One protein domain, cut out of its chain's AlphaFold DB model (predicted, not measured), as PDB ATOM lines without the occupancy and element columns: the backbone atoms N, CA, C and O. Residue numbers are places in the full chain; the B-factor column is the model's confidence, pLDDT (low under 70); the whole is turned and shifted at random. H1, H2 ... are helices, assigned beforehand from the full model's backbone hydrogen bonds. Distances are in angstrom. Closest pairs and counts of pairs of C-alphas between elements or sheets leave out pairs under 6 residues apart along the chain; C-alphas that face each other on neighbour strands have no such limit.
ATOM      1  N   ALA A  48     -12.943  -4.807 -38.043       86.69
ATOM      2  CA  ALA A  48     -13.381  -6.005 -37.326       86.69
ATOM      3  C   ALA A  48     -13.513  -5.762 -35.812       86.69
ATOM      4  O   ALA A  48     -14.427  -6.278 -35.174       86.69
ATOM      5  N   GLU A  49     -12.626  -4.948 -35.233       88.00
ATOM      6  CA  GLU A  49     -12.704  -4.563 -33.820       88.00
ATOM      7  C   GLU A  49     -13.877  -3.612 -33.555       88.00
ATOM      8  O   GLU A  49     -14.525  -3.723 -32.513       88.00
ATOM      9  N   ILE A  50     -14.189  -2.711 -34.493       84.19
ATOM     10  CA  ILE A  50     -15.368  -1.835 -34.421       84.19
ATOM     11  C   ILE A  50     -16.660  -2.652 -34.454       84.19
ATOM     12  O   ILE A  50     -17.537  -2.419 -33.625       84.19
ATOM     13  N   GLU A  51     -16.767  -3.626 -35.357       82.94
ATOM     14  CA  GLU A  51     -17.913  -4.536 -35.430       82.94
ATOM     15  C   GLU A  51     -18.086  -5.348 -34.138       82.94
ATOM     16  O   GLU A  51     -19.169  -5.366 -33.552       82.94
ATOM     17  N   ASP A  52     -17.020  -5.989 -33.652       82.88
ATOM     18  CA  ASP A  52     -17.059  -6.764 -32.409       82.88
ATOM     19  C   ASP A  52     -17.441  -5.883 -31.208       82.88
ATOM     20  O   ASP A  52     -18.270  -6.263 -30.381       82.88
ATOM     21  N   THR A  53     -16.905  -4.664 -31.144       79.62
ATOM     22  CA  THR A  53     -17.237  -3.693 -30.092       79.62
ATOM     23  C   THR A  53     -18.681  -3.226 -30.183       79.62
ATOM     24  O   THR A  53     -19.360  -3.168 -29.159       79.62
ATOM     25  N   PHE A  54     -19.182  -2.948 -31.389       77.88
ATOM     26  CA  PHE A  54     -20.582  -2.593 -31.606       77.88
ATOM     27  C   PHE A  54     -21.497  -3.701 -31.097       77.88
ATOM     28  O   PHE A  54     -22.360  -3.455 -30.256       77.88
ATOM     29  N   ASN A  55     -21.255  -4.933 -31.542       77.25
ATOM     30  CA  ASN A  55     -22.057  -6.093 -31.173       77.25
ATOM     31  C   ASN A  55     -22.001  -6.368 -29.666       77.25
ATOM     32  O   ASN A  55     -23.032  -6.649 -29.057       77.25
ATOM     33  N   LYS A  56     -20.827  -6.221 -29.037       75.12
ATOM     34  CA  LYS A  56     -20.681  -6.322 -27.578       75.12
ATOM     35  C   LYS A  56     -21.518  -5.280 -26.856       75.12
ATOM     36  O   LYS A  56     -22.279  -5.661 -25.973       75.12
ATOM     37  N   ILE A  57     -21.418  -4.006 -27.241       69.88
ATOM     38  CA  ILE A  57     -22.199  -2.929 -26.625       69.88
ATOM     39  C   ILE A  57     -23.695  -3.205 -26.812       69.88
ATOM     40  O   ILE A  57     -24.418  -3.251 -25.828       69.88
ATOM     41  N   VAL A  58     -24.160  -3.473 -28.034       68.50
ATOM     42  CA  VAL A  58     -25.585  -3.742 -28.322       68.50
ATOM     43  C   VAL A  58     -26.109  -4.968 -27.561       68.50
ATOM     44  O   VAL A  58     -27.273  -4.999 -27.174       68.50
ATOM     45  N   SER A  59     -25.257  -5.964 -27.301       67.19
ATOM     46  CA  SER A  59     -25.637  -7.166 -26.547       67.19
ATOM     47  C   SER A  59     -25.802  -6.949 -25.037       67.19
ATOM     48  O   SER A  59     -26.338  -7.828 -24.357       67.19
ATOM     49  N   LEU A  60     -25.350  -5.810 -24.492       60.56
ATOM     50  CA  LEU A  60     -25.545  -5.482 -23.080       60.56
ATOM     51  C   LEU A  60     -27.029  -5.228 -22.813       60.56
ATOM     52  O   LEU A  60     -27.687  -4.466 -23.520       60.56
ATOM     53  N   ASN A  61     -27.559  -5.844 -21.759       54.53
ATOM     54  CA  ASN A  61     -28.979  -5.731 -21.423       54.53
ATOM     55  C   ASN A  61     -29.331  -4.376 -20.788       54.53
ATOM     56  O   ASN A  61     -30.476  -3.926 -20.903       54.53
ATOM     57  N   ASP A  62     -28.372  -3.746 -20.105       53.19
ATOM     58  CA  ASP A  62     -28.564  -2.484 -19.397       53.19
ATOM     59  C   ASP A  62     -28.073  -1.286 -20.219       53.19
ATOM     60  O   ASP A  62     -26.948  -1.248 -20.714       53.19
ATOM     61  N   THR A  63     -28.923  -0.268 -20.348       54.53
ATOM     62  CA  THR A  63     -28.607   0.936 -21.128       54.53
ATOM     63  C   THR A  63     -27.490   1.771 -20.496       54.53
ATOM     64  O   THR A  63     -26.729   2.399 -21.228       54.53
ATOM     65  N   ASN A  64     -27.333   1.772 -19.168       51.75
ATOM     66  CA  ASN A  64     -26.219   2.482 -18.535       51.75
ATOM     67  C   ASN A  64     -24.899   1.752 -18.782       51.75
ATOM     68  O   ASN A  64     -23.889   2.404 -19.022       51.75
ATOM     69  N   GLU A  65     -24.898   0.420 -18.790       53.69
ATOM     70  CA  GLU A  65     -23.726  -0.371 -19.181       53.69
ATOM     71  C   GLU A  65     -23.336  -0.117 -20.642       53.69
ATOM     72  O   GLU A  65     -22.155   0.084 -20.929       53.69
ATOM     73  N   GLN A  66     -24.316  -0.038 -21.553       56.88
ATOM     74  CA  GLN A  66     -24.080   0.358 -22.948       56.88
ATOM     75  C   GLN A  66     -23.400   1.726 -23.034       56.88
ATOM     76  O   GLN A  66     -22.393   1.870 -23.726       56.88
ATOM     77  N   ILE A  67     -23.924   2.714 -22.300       54.03
ATOM     78  CA  ILE A  67     -23.398   4.084 -22.231       54.03
ATOM     79  C   ILE A  67     -21.982   4.107 -21.653       54.03
ATOM     80  O   ILE A  67     -21.103   4.769 -22.203       54.03
ATOM     81  N   LEU A  68     -21.742   3.382 -20.562       53.72
ATOM     82  CA  LEU A  68     -20.434   3.320 -19.922       53.72
ATOM     83  C   LEU A  68     -19.406   2.695 -20.864       53.72
ATOM     84  O   LEU A  68     -18.362   3.299 -21.093       53.72
ATOM     85  N   ALA A  69     -19.714   1.557 -21.484       59.06
ATOM     86  CA  ALA A  69     -18.819   0.919 -22.447       59.06
ATOM     87  C   ALA A  69     -18.498   1.860 -23.621       59.06
ATOM     88  O   ALA A  69     -17.334   2.138 -23.904       59.06
ATOM     89  N   ALA A  70     -19.532   2.444 -24.223       61.72
ATOM     90  CA  ALA A  70     -19.435   3.440 -25.282       61.72
ATOM     91  C   ALA A  70     -18.610   4.686 -24.914       61.72
ATOM     92  O   ALA A  70     -17.924   5.271 -25.752       61.72
ATOM     93  N   SER A  71     -18.703   5.133 -23.665       58.06
ATOM     94  CA  SER A  71     -18.071   6.367 -23.212       58.06
ATOM     95  C   SER A  71     -16.555   6.282 -23.082       58.06
ATOM     96  O   SER A  71     -15.885   7.299 -23.247       58.06
ATOM     97  N   THR A  72     -16.033   5.079 -22.826       63.50
ATOM     98  CA  THR A  72     -14.591   4.815 -22.676       63.50
ATOM     99  C   THR A  72     -13.819   4.888 -23.989       63.50
ATOM    100  O   THR A  72     -12.590   4.885 -23.985       63.50
ATOM    101  N   LEU A  73     -14.535   4.959 -25.110       67.69
ATOM    102  CA  LEU A  73     -13.963   4.980 -26.444       67.69
ATOM    103  C   LEU A  73     -13.390   6.351 -26.794       67.69
ATOM    104  O   LEU A  73     -13.907   7.390 -26.370       67.69
ATOM    105  N   SER A  74     -12.356   6.349 -27.635       73.56
ATOM    106  CA  SER A  74     -11.838   7.581 -28.225       73.56
ATOM    107  C   SER A  74     -12.893   8.241 -29.132       73.56
ATOM    108  O   SER A  74     -13.783   7.554 -29.649       73.56
ATOM    109  N   PRO A  75     -12.829   9.564 -29.363       70.88
ATOM    110  CA  PRO A  75     -13.696  10.237 -30.333       70.88
ATOM    111  C   PRO A  75     -13.658   9.601 -31.734       70.88
ATOM    112  O   PRO A  75     -14.688   9.497 -32.403       70.88
ATOM    113  N   GLU A  76     -12.490   9.129 -32.169       80.12
ATOM    114  CA  GLU A  76     -12.282   8.447 -33.447       80.12
ATOM    115  C   GLU A  76     -12.987   7.085 -33.507       80.12
ATOM    116  O   GLU A  76     -13.587   6.727 -34.530       80.12
ATOM    117  N   ASP A  77     -12.949   6.323 -32.413       75.94
ATOM    118  CA  ASP A  77     -13.632   5.031 -32.323       75.94
ATOM    119  C   ASP A  77     -15.150   5.227 -32.214       75.94
ATOM    120  O   ASP A  77     -15.905   4.513 -32.874       75.94
ATOM    121  N   LYS A  78     -15.616   6.255 -31.484       75.19
ATOM    122  CA  LYS A  78     -17.039   6.646 -31.442       75.19
ATOM    123  C   LYS A  78     -17.565   7.006 -32.830       75.19
ATOM    124  O   LYS A  78     -18.623   6.513 -33.217       75.19
ATOM    125  N   LEU A  79     -16.819   7.802 -33.601       81.44
ATOM    126  CA  LEU A  79     -17.149   8.092 -35.001       81.44
ATOM    127  C   LEU A  79     -17.258   6.802 -35.822       81.44
ATOM    128  O   LEU A  79     -18.219   6.616 -36.565       81.44
ATOM    129  N   SER A  80     -16.279   5.910 -35.684       83.19
ATOM    130  CA  SER A  80     -16.222   4.668 -36.460       83.19
ATOM    131  C   SER A  80     -17.399   3.736 -36.132       83.19
ATOM    132  O   SER A  80     -18.013   3.188 -37.045       83.19
ATOM    133  N   LEU A  81     -17.783   3.631 -34.856       79.31
ATOM    134  CA  LEU A  81     -18.990   2.930 -34.404       79.31
ATOM    135  C   LEU A  81     -20.281   3.540 -34.952       79.31
ATOM    136  O   LEU A  81     -21.195   2.810 -35.331       79.31
ATOM    137  N   TRP A  82     -20.362   4.868 -35.016       78.38
ATOM    138  CA  TRP A  82     -21.518   5.565 -35.577       78.38
ATOM    139  C   TRP A  82     -21.695   5.307 -37.066       78.38
ATOM    140  O   TRP A  82     -22.808   5.027 -37.514       78.38
ATOM    141  N   ILE A  83     -20.601   5.349 -37.823       85.38
ATOM    142  CA  ILE A  83     -20.618   5.000 -39.244       85.38
ATOM    143  C   ILE A  83     -21.024   3.533 -39.408       85.38
ATOM    144  O   ILE A  83     -21.929   3.249 -40.190       85.38
ATOM    145  N   TYR A  84     -20.437   2.617 -38.626       82.50
ATOM    146  CA  TYR A  84     -20.798   1.197 -38.665       82.50
ATOM    147  C   TYR A  84     -22.291   0.977 -38.399       82.50
ATOM    148  O   TYR A  84     -22.947   0.274 -39.156       82.50
ATOM    149  N   LYS A  85     -22.860   1.630 -37.379       80.44
ATOM    150  CA  LYS A  85     -24.294   1.558 -37.069       80.44
ATOM    151  C   LYS A  85     -25.165   1.984 -38.255       80.44
ATOM    152  O   LYS A  85     -26.149   1.316 -38.566       80.44
ATOM    153  N   LEU A  86     -24.844   3.117 -38.883       84.75
ATOM    154  CA  LEU A  86     -25.626   3.669 -39.993       84.75
ATOM    155  C   LEU A  86     -25.538   2.786 -41.244       84.75
ATOM    156  O   LEU A  86     -26.550   2.562 -41.908       84.75
ATOM    157  N   GLU A  87     -24.356   2.244 -41.536       84.38
ATOM    158  CA  GLU A  87     -24.165   1.285 -42.626       84.38
ATOM    159  C   GLU A  87     -24.868  -0.048 -42.339       84.38
ATOM    160  O   GLU A  87     -25.624  -0.538 -43.172       84.38
ATOM    161  N   ASN A  88     -24.753  -0.576 -41.119       78.00
ATOM    162  CA  ASN A  88     -25.467  -1.778 -40.697       78.00
ATOM    163  C   ASN A  88     -26.992  -1.600 -40.804       78.00
ATOM    164  O   ASN A  88     -27.694  -2.499 -41.267       78.00
ATOM    165  N   PHE A  89     -27.519  -0.424 -40.450       79.38
ATOM    166  CA  PHE A  89     -28.936  -0.110 -40.633       79.38
ATOM    167  C   PHE A  89     -29.341  -0.120 -42.114       79.38
ATOM    168  O   PHE A  89     -30.394  -0.667 -42.443       79.38
ATOM    169  N   LYS A  90     -28.511   0.435 -43.011       84.12
ATOM    170  CA  LYS A  90     -28.742   0.396 -44.467       84.12
ATOM    171  C   LYS A  90     -28.748  -1.027 -45.017       84.12
ATOM    172  O   LYS A  90     -29.586  -1.342 -45.853       84.12
ATOM    173  N   GLU A  91     -27.827  -1.871 -44.563       83.25
ATOM    174  CA  GLU A  91     -27.668  -3.243 -45.058       83.25
ATOM    175  C   GLU A  91     -28.791  -4.179 -44.594       83.25
ATOM    176  O   GLU A  91     -29.185  -5.085 -45.327       83.25
ATOM    177  N   ASN A  92     -29.333  -3.951 -43.394       76.06
ATOM    178  CA  ASN A  92     -30.324  -4.840 -42.780       76.06
ATOM    179  C   ASN A  92     -31.782  -4.391 -42.964       76.06
ATOM    180  O   ASN A  92     -32.694  -5.097 -42.531       76.06
ATOM    181  N   ASN A  93     -32.033  -3.250 -43.614       76.62
ATOM    182  CA  ASN A  93     -33.382  -2.726 -43.836       76.62
ATOM    183  C   ASN A  93     -33.657  -2.456 -45.319       76.62
ATOM    184  O   ASN A  93     -32.793  -2.034 -46.079       76.62
ATOM    185  N   SER A  94     -34.908  -2.657 -45.737       88.75
ATOM    186  CA  SER A  94     -35.360  -2.270 -47.079       88.75
ATOM    187  C   SER A  94     -35.679  -0.775 -47.109       88.75
ATOM    188  O   SER A  94     -36.774  -0.371 -46.723       88.75
ATOM    189  N   LEU A  95     -34.713   0.037 -47.541       89.19
ATOM    190  CA  LEU A  95     -34.813   1.499 -47.548       89.19
ATOM    191  C   LEU A  95     -35.113   2.067 -48.939       89.19
ATOM    192  O   LEU A  95     -34.695   1.523 -49.963       89.19
ATOM    193  N   THR A  96     -35.806   3.204 -48.978       96.38
ATOM    194  CA  THR A  96     -35.980   3.987 -50.209       96.38
ATOM    195  C   THR A  96     -34.693   4.732 -50.571       96.38
ATOM    196  O   THR A  96     -33.822   4.964 -49.730       96.38
ATOM    197  N   SER A  97     -34.571   5.180 -51.824       96.50
ATOM    198  CA  SER A  97     -33.426   5.998 -52.250       96.50
ATOM    199  C   SER A  97     -33.289   7.292 -51.441       96.50
ATOM    200  O   SER A  97     -32.176   7.721 -51.162       96.50
ATOM    201  N   GLU A  98     -34.404   7.897 -51.028       97.00
ATOM    202  CA  GLU A  98     -34.404   9.117 -50.214       97.00
ATOM    203  C   GLU A  98     -33.858   8.861 -48.801       97.00
ATOM    204  O   GLU A  98     -33.007   9.606 -48.317       97.00
ATOM    205  N   GLN A  99     -34.266   7.754 -48.178       92.00
ATOM    206  CA  GLN A  99     -33.756   7.312 -46.878       92.00
ATOM    207  C   GLN A  99     -32.255   6.989 -46.927       92.00
ATOM    208  O   GLN A  99     -31.505   7.387 -46.036       92.00
ATOM    209  N   ILE A 100     -31.797   6.318 -47.988       94.50
ATOM    210  CA  ILE A 100     -30.370   6.032 -48.201       94.50
ATOM    211  C   ILE A 100     -29.577   7.330 -48.379       94.50
ATOM    212  O   ILE A 100     -28.516   7.487 -47.773       94.50
ATOM    213  N   ASN A 101     -30.090   8.274 -49.175       96.19
ATOM    214  CA  ASN A 101     -29.439   9.565 -49.390       96.19
ATOM    215  C   ASN A 101     -29.316  10.354 -48.086       96.19
ATOM    216  O   ASN A 101     -28.243  10.876 -47.805       96.19
ATOM    217  N   PHE A 102     -30.368  10.373 -47.264       93.62
ATOM    218  CA  PHE A 102     -30.313  10.983 -45.937       93.62
ATOM    219  C   PHE A 102     -29.206  10.373 -45.068       93.62
ATOM    220  O   PHE A 102     -28.421  11.112 -44.479       93.62
ATOM    221  N   ILE A 103     -29.100   9.040 -45.017       88.88
ATOM    222  CA  ILE A 103     -28.061   8.371 -44.221       88.88
ATOM    223  C   ILE A 103     -26.663   8.696 -44.760       88.88
ATOM    224  O   ILE A 103     -25.768   9.002 -43.977       88.88
ATOM    225  N   ASN A 104     -26.466   8.687 -46.079       92.44
ATOM    226  CA  ASN A 104     -25.176   9.030 -46.682       92.44
ATOM    227  C   ASN A 104     -24.780  10.489 -46.398       92.44
ATOM    228  O   ASN A 104     -23.623  10.758 -46.074       92.44
ATOM    229  N   SER A 105     -25.732  11.423 -46.480       90.69
ATOM    230  CA  SER A 105     -25.509  12.820 -46.096       90.69
ATOM    231  C   SER A 105     -25.135  12.931 -44.621       90.69
ATOM    232  O   SER A 105     -24.131  13.564 -44.306       90.69
ATOM    233  N   LEU A 106     -25.860  12.240 -43.733       86.56
ATOM    234  CA  LEU A 106     -25.540  12.205 -42.309       86.56
ATOM    235  C   LEU A 106     -24.114  11.699 -42.071       86.56
ATOM    236  O   LEU A 106     -23.359  12.376 -41.385       86.56
ATOM    237  N   ILE A 107     -23.724  10.570 -42.678       87.12
ATOM    238  CA  ILE A 107     -22.363  10.009 -42.586       87.12
ATOM    239  C   ILE A 107     -21.311  11.034 -43.025       87.12
ATOM    240  O   ILE A 107     -20.287  11.175 -42.361       87.12
ATOM    241  N   SER A 108     -21.562  11.769 -44.112       89.25
ATOM    242  CA  SER A 108     -20.617  12.764 -44.634       89.25
ATOM    243  C   SER A 108     -20.423  13.984 -43.726       89.25
ATOM    244  O   SER A 108     -19.374  14.624 -43.783       89.25
ATOM    245  N   GLU A 109     -21.404  14.296 -42.877       83.81
ATOM    246  CA  GLU A 109     -21.314  15.375 -41.887       83.81
ATOM    247  C   GLU A 109     -20.539  14.937 -40.625       83.81
ATOM    248  O   GLU A 109     -20.113  15.782 -39.829       83.81
ATOM    249  N   LEU A 110     -20.320  13.628 -40.429       81.69
ATOM    250  CA  LEU A 110     -19.722  13.117 -39.196       81.69
ATOM    251  C   LEU A 110     -18.220  13.314 -39.170       81.69
ATOM    252  O   LEU A 110     -17.492  13.012 -40.113       81.69
ATOM    253  N   ASN A 111     -17.741  13.766 -38.020       82.31
ATOM    254  CA  ASN A 111     -16.326  13.909 -37.745       82.31
ATOM    255  C   ASN A 111     -16.056  13.639 -36.264       82.31
ATOM    256  O   ASN A 111     -16.941  13.785 -35.421       82.31
ATOM    257  N   GLN A 112     -14.820  13.259 -35.940       76.06
ATOM    258  CA  GLN A 112     -14.431  12.891 -34.575       76.06
ATOM    259  C   GLN A 112     -14.620  14.044 -33.580       76.06
ATOM    260  O   GLN A 112     -14.958  13.807 -32.425       76.06
ATOM    261  N   ASN A 113     -14.515  15.299 -34.034       74.00
ATOM    262  CA  ASN A 113     -14.707  16.465 -33.174       74.00
ATOM    263  C   ASN A 113     -16.171  16.633 -32.734       74.00
ATOM    264  O   ASN A 113     -16.423  17.401 -31.813       74.00
ATOM    265  N   LEU A 114     -17.144  15.930 -33.328       69.00
ATOM    266  CA  LEU A 114     -18.518  15.864 -32.802       69.00
ATOM    267  C   LEU A 114     -18.636  14.972 -31.557       69.00
ATOM    268  O   LEU A 114     -19.637  15.040 -30.845       69.00
ATOM    269  N   PHE A 115     -17.620  14.151 -31.287       70.56
ATOM    270  CA  PHE A 115     -17.566  13.205 -30.170       70.56
ATOM    271  C   PHE A 115     -16.604  13.631 -29.056       70.56
ATOM    272  O   PHE A 115     -16.518  12.948 -28.035       70.56
ATOM    273  N   ASP A 116     -15.910  14.755 -29.238       65.19
ATOM    274  CA  ASP A 116     -15.157  15.433 -28.187       65.19
ATOM    275  C   ASP A 116     -16.071  16.435 -27.463       65.19
ATOM    276  O   ASP A 116     -16.670  17.326 -28.068       65.19
ATOM    277  N   GLU A 117     -16.180  16.297 -26.143       55.81
ATOM    278  CA  GLU A 117     -16.992  17.162 -25.286       55.81
ATOM    279  C   GLU A 117     -16.533  18.614 -25.274       55.81
ATOM    280  O   GLU A 117     -17.352  19.511 -25.087       55.81
ATOM    281  N   LYS A 118     -15.245  18.854 -25.518       58.25
ATOM    282  CA  LYS A 118     -14.646  20.193 -25.474       58.25
ATOM    283  C   LYS A 118     -14.648  20.896 -26.831       58.25
ATOM    284  O   LYS A 118     -14.146  22.012 -26.943       58.25
ATOM    285  N   SER A 119     -15.185  20.254 -27.865       60.97
ATOM    286  CA  SER A 119     -15.154  20.756 -29.234       60.97
ATOM    287  C   SER A 119     -16.251  21.787 -29.507       60.97
ATOM    288  O   SER A 119     -17.444  21.508 -29.371       60.97
ATOM    289  N   ASN A 120     -15.858  22.960 -30.009       67.44
ATOM    290  CA  ASN A 120     -16.802  23.984 -30.469       67.44
ATOM    291  C   ASN A 120     -17.668  23.491 -31.638       67.44
ATOM    292  O   ASN A 120     -18.849  23.823 -31.698       67.44
ATOM    293  N   LEU A 121     -17.121  22.638 -32.515       64.62
ATOM    294  CA  LEU A 121     -17.876  22.046 -33.626       64.62
ATOM    295  C   LEU A 121     -19.058  21.218 -33.121       64.62
ATOM    296  O   LEU A 121     -20.128  21.235 -33.720       64.62
ATOM    297  N   ARG A 122     -18.880  20.513 -31.999       64.56
ATOM    298  CA  ARG A 122     -19.959  19.748 -31.378       64.56
ATOM    299  C   ARG A 122     -21.080  20.662 -30.893       64.56
ATOM    300  O   ARG A 122     -22.248  20.377 -31.140       64.56
ATOM    301  N   ILE A 123     -20.727  21.753 -30.217       59.28
ATOM    302  CA  ILE A 123     -21.694  22.723 -29.689       59.28
ATOM    303  C   ILE A 123     -22.486  23.360 -30.839       59.28
ATOM    304  O   ILE A 123     -23.716  23.363 -30.805       59.28
ATOM    305  N   GLU A 124     -21.796  23.829 -31.881       63.31
ATOM    306  CA  GLU A 124     -22.417  24.437 -33.064       63.31
ATOM    307  C   GLU A 124     -23.346  23.463 -33.796       63.31
ATOM    308  O   GLU A 124     -24.458  23.829 -34.181       63.31
ATOM    309  N   PHE A 125     -22.923  22.206 -33.948       66.19
ATOM    310  CA  PHE A 125     -23.736  21.164 -34.564       66.19
ATOM    311  C   PHE A 125     -25.015  20.887 -33.760       66.19
ATOM    312  O   PHE A 125     -26.108  20.793 -34.325       66.19
ATOM    313  N   LEU A 126     -24.909  20.792 -32.431       61.00
ATOM    314  CA  LEU A 126     -26.067  20.565 -31.565       61.00
ATOM    315  C   LEU A 126     -27.073  21.717 -31.647       61.00
ATOM    316  O   LEU A 126     -28.268  21.454 -31.761       61.00
ATOM    317  N   GLN A 127     -26.600  22.962 -31.639       57.97
ATOM    318  CA  GLN A 127     -27.460  24.148 -31.650       57.97
ATOM    319  C   GLN A 127     -28.147  24.387 -32.996       57.97
ATOM    320  O   GLN A 127     -29.305  24.792 -33.022       57.97
ATOM    321  N   ASN A 128     -27.446  24.147 -34.105       64.44
ATOM    322  CA  ASN A 128     -27.903  24.608 -35.417       64.44
ATOM    323  C   ASN A 128     -28.387  23.485 -36.338       64.44
ATOM    324  O   ASN A 128     -29.085  23.764 -37.308       64.44
ATOM    325  N   ARG A 129     -28.000  22.228 -36.077       67.56
ATOM    326  CA  ARG A 129     -28.189  21.125 -37.031       67.56
ATOM    327  C   ARG A 129     -28.972  19.940 -36.470       67.56
ATOM    328  O   ARG A 129     -29.684  19.270 -37.216       67.56
ATOM    329  N   SER A 130     -28.873  19.679 -35.167       67.50
ATOM    330  CA  SER A 130     -29.425  18.452 -34.572       67.50
ATOM    331  C   SER A 130     -30.949  18.321 -34.701       67.50
ATOM    332  O   SER A 130     -31.438  17.245 -35.055       67.50
ATOM    333  N   ASP A 131     -31.689  19.409 -34.487       67.44
ATOM    334  CA  ASP A 131     -33.150  19.417 -34.586       67.44
ATOM    335  C   ASP A 131     -33.624  19.189 -36.022       67.44
ATOM    336  O   ASP A 131     -34.563  18.425 -36.251       67.44
ATOM    337  N   GLU A 132     -32.945  19.790 -36.999       76.81
ATOM    338  CA  GLU A 132     -33.257  19.598 -38.414       76.81
ATOM    339  C   GLU A 132     -33.036  18.140 -38.832       76.81
ATOM    340  O   GLU A 132     -33.921  17.522 -39.426       76.81
ATOM    341  N   ILE A 133     -31.896  17.550 -38.453       79.56
ATOM    342  CA  ILE A 133     -31.594  16.134 -38.710       79.56
ATOM    343  C   ILE A 133     -32.663  15.234 -38.082       79.56
ATOM    344  O   ILE A 133     -33.144  14.301 -38.729       79.56
ATOM    345  N   MET A 134     -33.069  15.525 -36.844       73.56
ATOM    346  CA  MET A 134     -34.117  14.778 -36.154       73.56
ATOM    347  C   MET A 134     -35.458  14.861 -36.887       73.56
ATOM    348  O   MET A 134     -36.110  13.837 -37.087       73.56
ATOM    349  N   GLN A 135     -35.884  16.058 -37.291       75.06
ATOM    350  CA  GLN A 135     -37.146  16.226 -38.015       75.06
ATOM    351  C   GLN A 135     -37.111  15.538 -39.379       75.06
ATOM    352  O   GLN A 135     -38.048  14.821 -39.723       75.06
ATOM    353  N   ASN A 136     -36.006  15.659 -40.114       81.69
ATOM    354  CA  ASN A 136     -35.834  14.983 -41.396       81.69
ATOM    355  C   ASN A 136     -35.898  13.459 -41.242       81.69
ATOM    356  O   ASN A 136     -36.627  12.801 -41.981       81.69
ATOM    357  N   ALA A 137     -35.237  12.889 -40.232       79.00
ATOM    358  CA  ALA A 137     -35.336  11.456 -39.974       79.00
ATOM    359  C   ALA A 137     -36.763  11.025 -39.602       79.00
ATOM    360  O   ALA A 137     -37.247  10.005 -40.086       79.00
ATOM    361  N   LYS A 138     -37.478  11.793 -38.771       78.94
ATOM    362  CA  LYS A 138     -38.881  11.486 -38.443       78.94
ATOM    363  C   LYS A 138     -39.780  11.526 -39.672       78.94
ATOM    364  O   LYS A 138     -40.660  10.679 -39.794       78.94
ATOM    365  N   ASN A 139     -39.562  12.482 -40.569       84.44
ATOM    366  CA  ASN A 139     -40.347  12.608 -41.792       84.44
ATOM    367  C   ASN A 139     -40.070  11.447 -42.756       84.44
ATOM    368  O   ASN A 139     -41.002  10.900 -43.336       84.44
ATOM    369  N   LEU A 140     -38.804  11.040 -42.888       90.38
ATOM    370  CA  LEU A 140     -38.381  10.019 -43.849       90.38
ATOM    371  C   LEU A 140     -38.639   8.586 -43.386       90.38
ATOM    372  O   LEU A 140     -39.008   7.732 -44.191       90.38
ATOM    373  N   PHE A 141     -38.418   8.294 -42.107       81.38
ATOM    374  CA  PHE A 141     -38.527   6.939 -41.559       81.38
ATOM    375  C   PHE A 141     -39.821   6.740 -40.754       81.38
ATOM    376  O   PHE A 141     -40.172   5.621 -40.383       81.38
ATOM    377  N   GLY A 142     -40.565   7.818 -40.501       75.00
ATOM    378  CA  GLY A 142     -41.643   7.853 -39.522       75.00
ATOM    379  C   GLY A 142     -41.105   8.184 -38.132       75.00
ATOM    380  O   GLY A 142     -39.958   7.891 -37.796       75.00
ATOM    381  N   GLU A 143     -41.946   8.789 -37.290       69.25
ATOM    382  CA  GLU A 143     -41.506   9.383 -36.026       69.25
ATOM    383  C   GLU A 143     -40.692   8.413 -35.156       69.25
ATOM    384  O   GLU A 143     -39.604   8.748 -34.693       69.25
ATOM    385  N   LYS A 144     -41.194   7.187 -34.966       64.06
ATOM    386  CA  LYS A 144     -40.545   6.176 -34.118       64.06
ATOM    387  C   LYS A 144     -39.201   5.713 -34.678       64.06
ATOM    388  O   LYS A 144     -38.273   5.515 -33.898       64.06
ATOM    389  N   GLU A 145     -39.115   5.532 -35.989       67.94
ATOM    390  CA  GLU A 145     -37.940   4.967 -36.650       67.94
ATOM    391  C   GLU A 145     -36.853   6.026 -36.860       67.94
ATOM    392  O   GLU A 145     -35.680   5.763 -36.624       67.94
ATOM    393  N   GLY A 146     -37.237   7.267 -37.170       70.88
ATOM    394  CA  GLY A 146     -36.308   8.396 -37.202       70.88
ATOM    395  C   GLY A 146     -35.694   8.662 -35.829       70.88
ATOM    396  O   GLY A 146     -34.483   8.833 -35.702       70.88
ATOM    397  N   TRP A 147     -36.511   8.587 -34.770       65.25
ATOM    398  CA  TRP A 147     -36.004   8.563 -33.400       65.25
ATOM    399  C   TRP A 147     -35.027   7.405 -33.186       65.25
ATOM    400  O   TRP A 147     -33.955   7.612 -32.627       65.25
ATOM    401  N   TYR A 148     -35.377   6.192 -33.606       63.56
ATOM    402  CA  TYR A 148     -34.569   4.994 -33.400       63.56
ATOM    403  C   TYR A 148     -33.191   5.080 -34.074       63.56
ATOM    404  O   TYR A 148     -32.169   4.996 -33.381       63.56
ATOM    405  N   LEU A 149     -33.181   5.341 -35.383       71.19
ATOM    406  CA  LEU A 149     -31.992   5.501 -36.218       71.19
ATOM    407  C   LEU A 149     -30.999   6.463 -35.583       71.19
ATOM    408  O   LEU A 149     -29.798   6.202 -35.526       71.19
ATOM    409  N   LEU A 150     -31.515   7.572 -35.068       69.94
ATOM    410  CA  LEU A 150     -30.688   8.635 -34.558       69.94
ATOM    411  C   LEU A 150     -30.340   8.458 -33.083       69.94
ATOM    412  O   LEU A 150     -29.305   8.922 -32.659       69.94
ATOM    413  N   THR A 151     -31.121   7.766 -32.261       55.12
ATOM    414  CA  THR A 151     -30.898   7.847 -30.805       55.12
ATOM    415  C   THR A 151     -30.504   6.568 -30.108       55.12
ATOM    416  O   THR A 151     -29.947   6.627 -29.014       55.12
ATOM    417  N   LYS A 152     -30.783   5.410 -30.701       51.56
ATOM    418  CA  LYS A 152     -30.632   4.142 -29.993       51.56
ATOM    419  C   LYS A 152     -29.435   3.339 -30.456       51.56
ATOM    420  O   LYS A 152     -29.173   3.267 -31.649       51.56
TER     421      LYS A 152
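What this domain is: This is residues 48 to 152 of the 232 residues of an uncharacterized protein of Flavobacterium sp. WWJ-16 (UniProt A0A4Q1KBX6). A long helix, H3, lies side by side with H4 as a helical hairpin; H1 packs across H3, with H2 folded back beside it, while H6 and H7 make a V whose H6 packs on H4. H5 touches no helix. The 105 printed residues include seven named helices, H1 to H7 in chain order, and no named strand: all helix. The whole is compact, radius of gyration of the C-alphas 13.9 A, spanning 33 by 33 by 24 A.

How they stand to each other: Begin at H3, residues 75 to 92, and H4, residues 97 to 109: this hairpin runs opposite ways at a shallow tilt of 7 degrees, touching with residues 83 to 90 of H3 alone; the closest C-alphas, Ile 83 and Ile 107, are 6.3 A apart. H1, residues 48 to 59, touches H3 about perpendicular at 76 degrees, with its residues 50 to 54 alone, C-alphas 50 and 81 closest at 6.0 A. H2, residues 63 to 71, makes a hairpin with H1, C-alphas 57 and 66 closest at 5.3 A. H6, residues 130 to 141, touches H4 at a shallow tilt of 22 degrees, C-alphas 99 and 140 closest at 6.2 A. H7, residues 143 to 151, touches H6 at a steep tilt of 50 degrees, C-alphas 138 and 146 closest at 4.2 A. H5, residues 120 to 128, and H6 meet only through their link. In H1 to H7, every O i to N i+4 pair is within hydrogen-bond range.

Where its parts are: Find C-alpha 75 at (-13.696, 10.237, -30.333); H3 runs 25.7 A to C-alpha 92 at (-30.324, -4.840, -42.780). H4 spans 18.5 A, H1 16.4 A and H6 16.3 A. H7 ends at C-alpha 151, (-30.898, 7.847, -30.805).

The domain as a whole: The C-alphas of Ser 94 and Lys 118 are farthest apart, 37.4 A. The printed part has no cut and no long link. Look for pLDDT under 70 in 42 residues, among them 57 to 73 and 116 to 131.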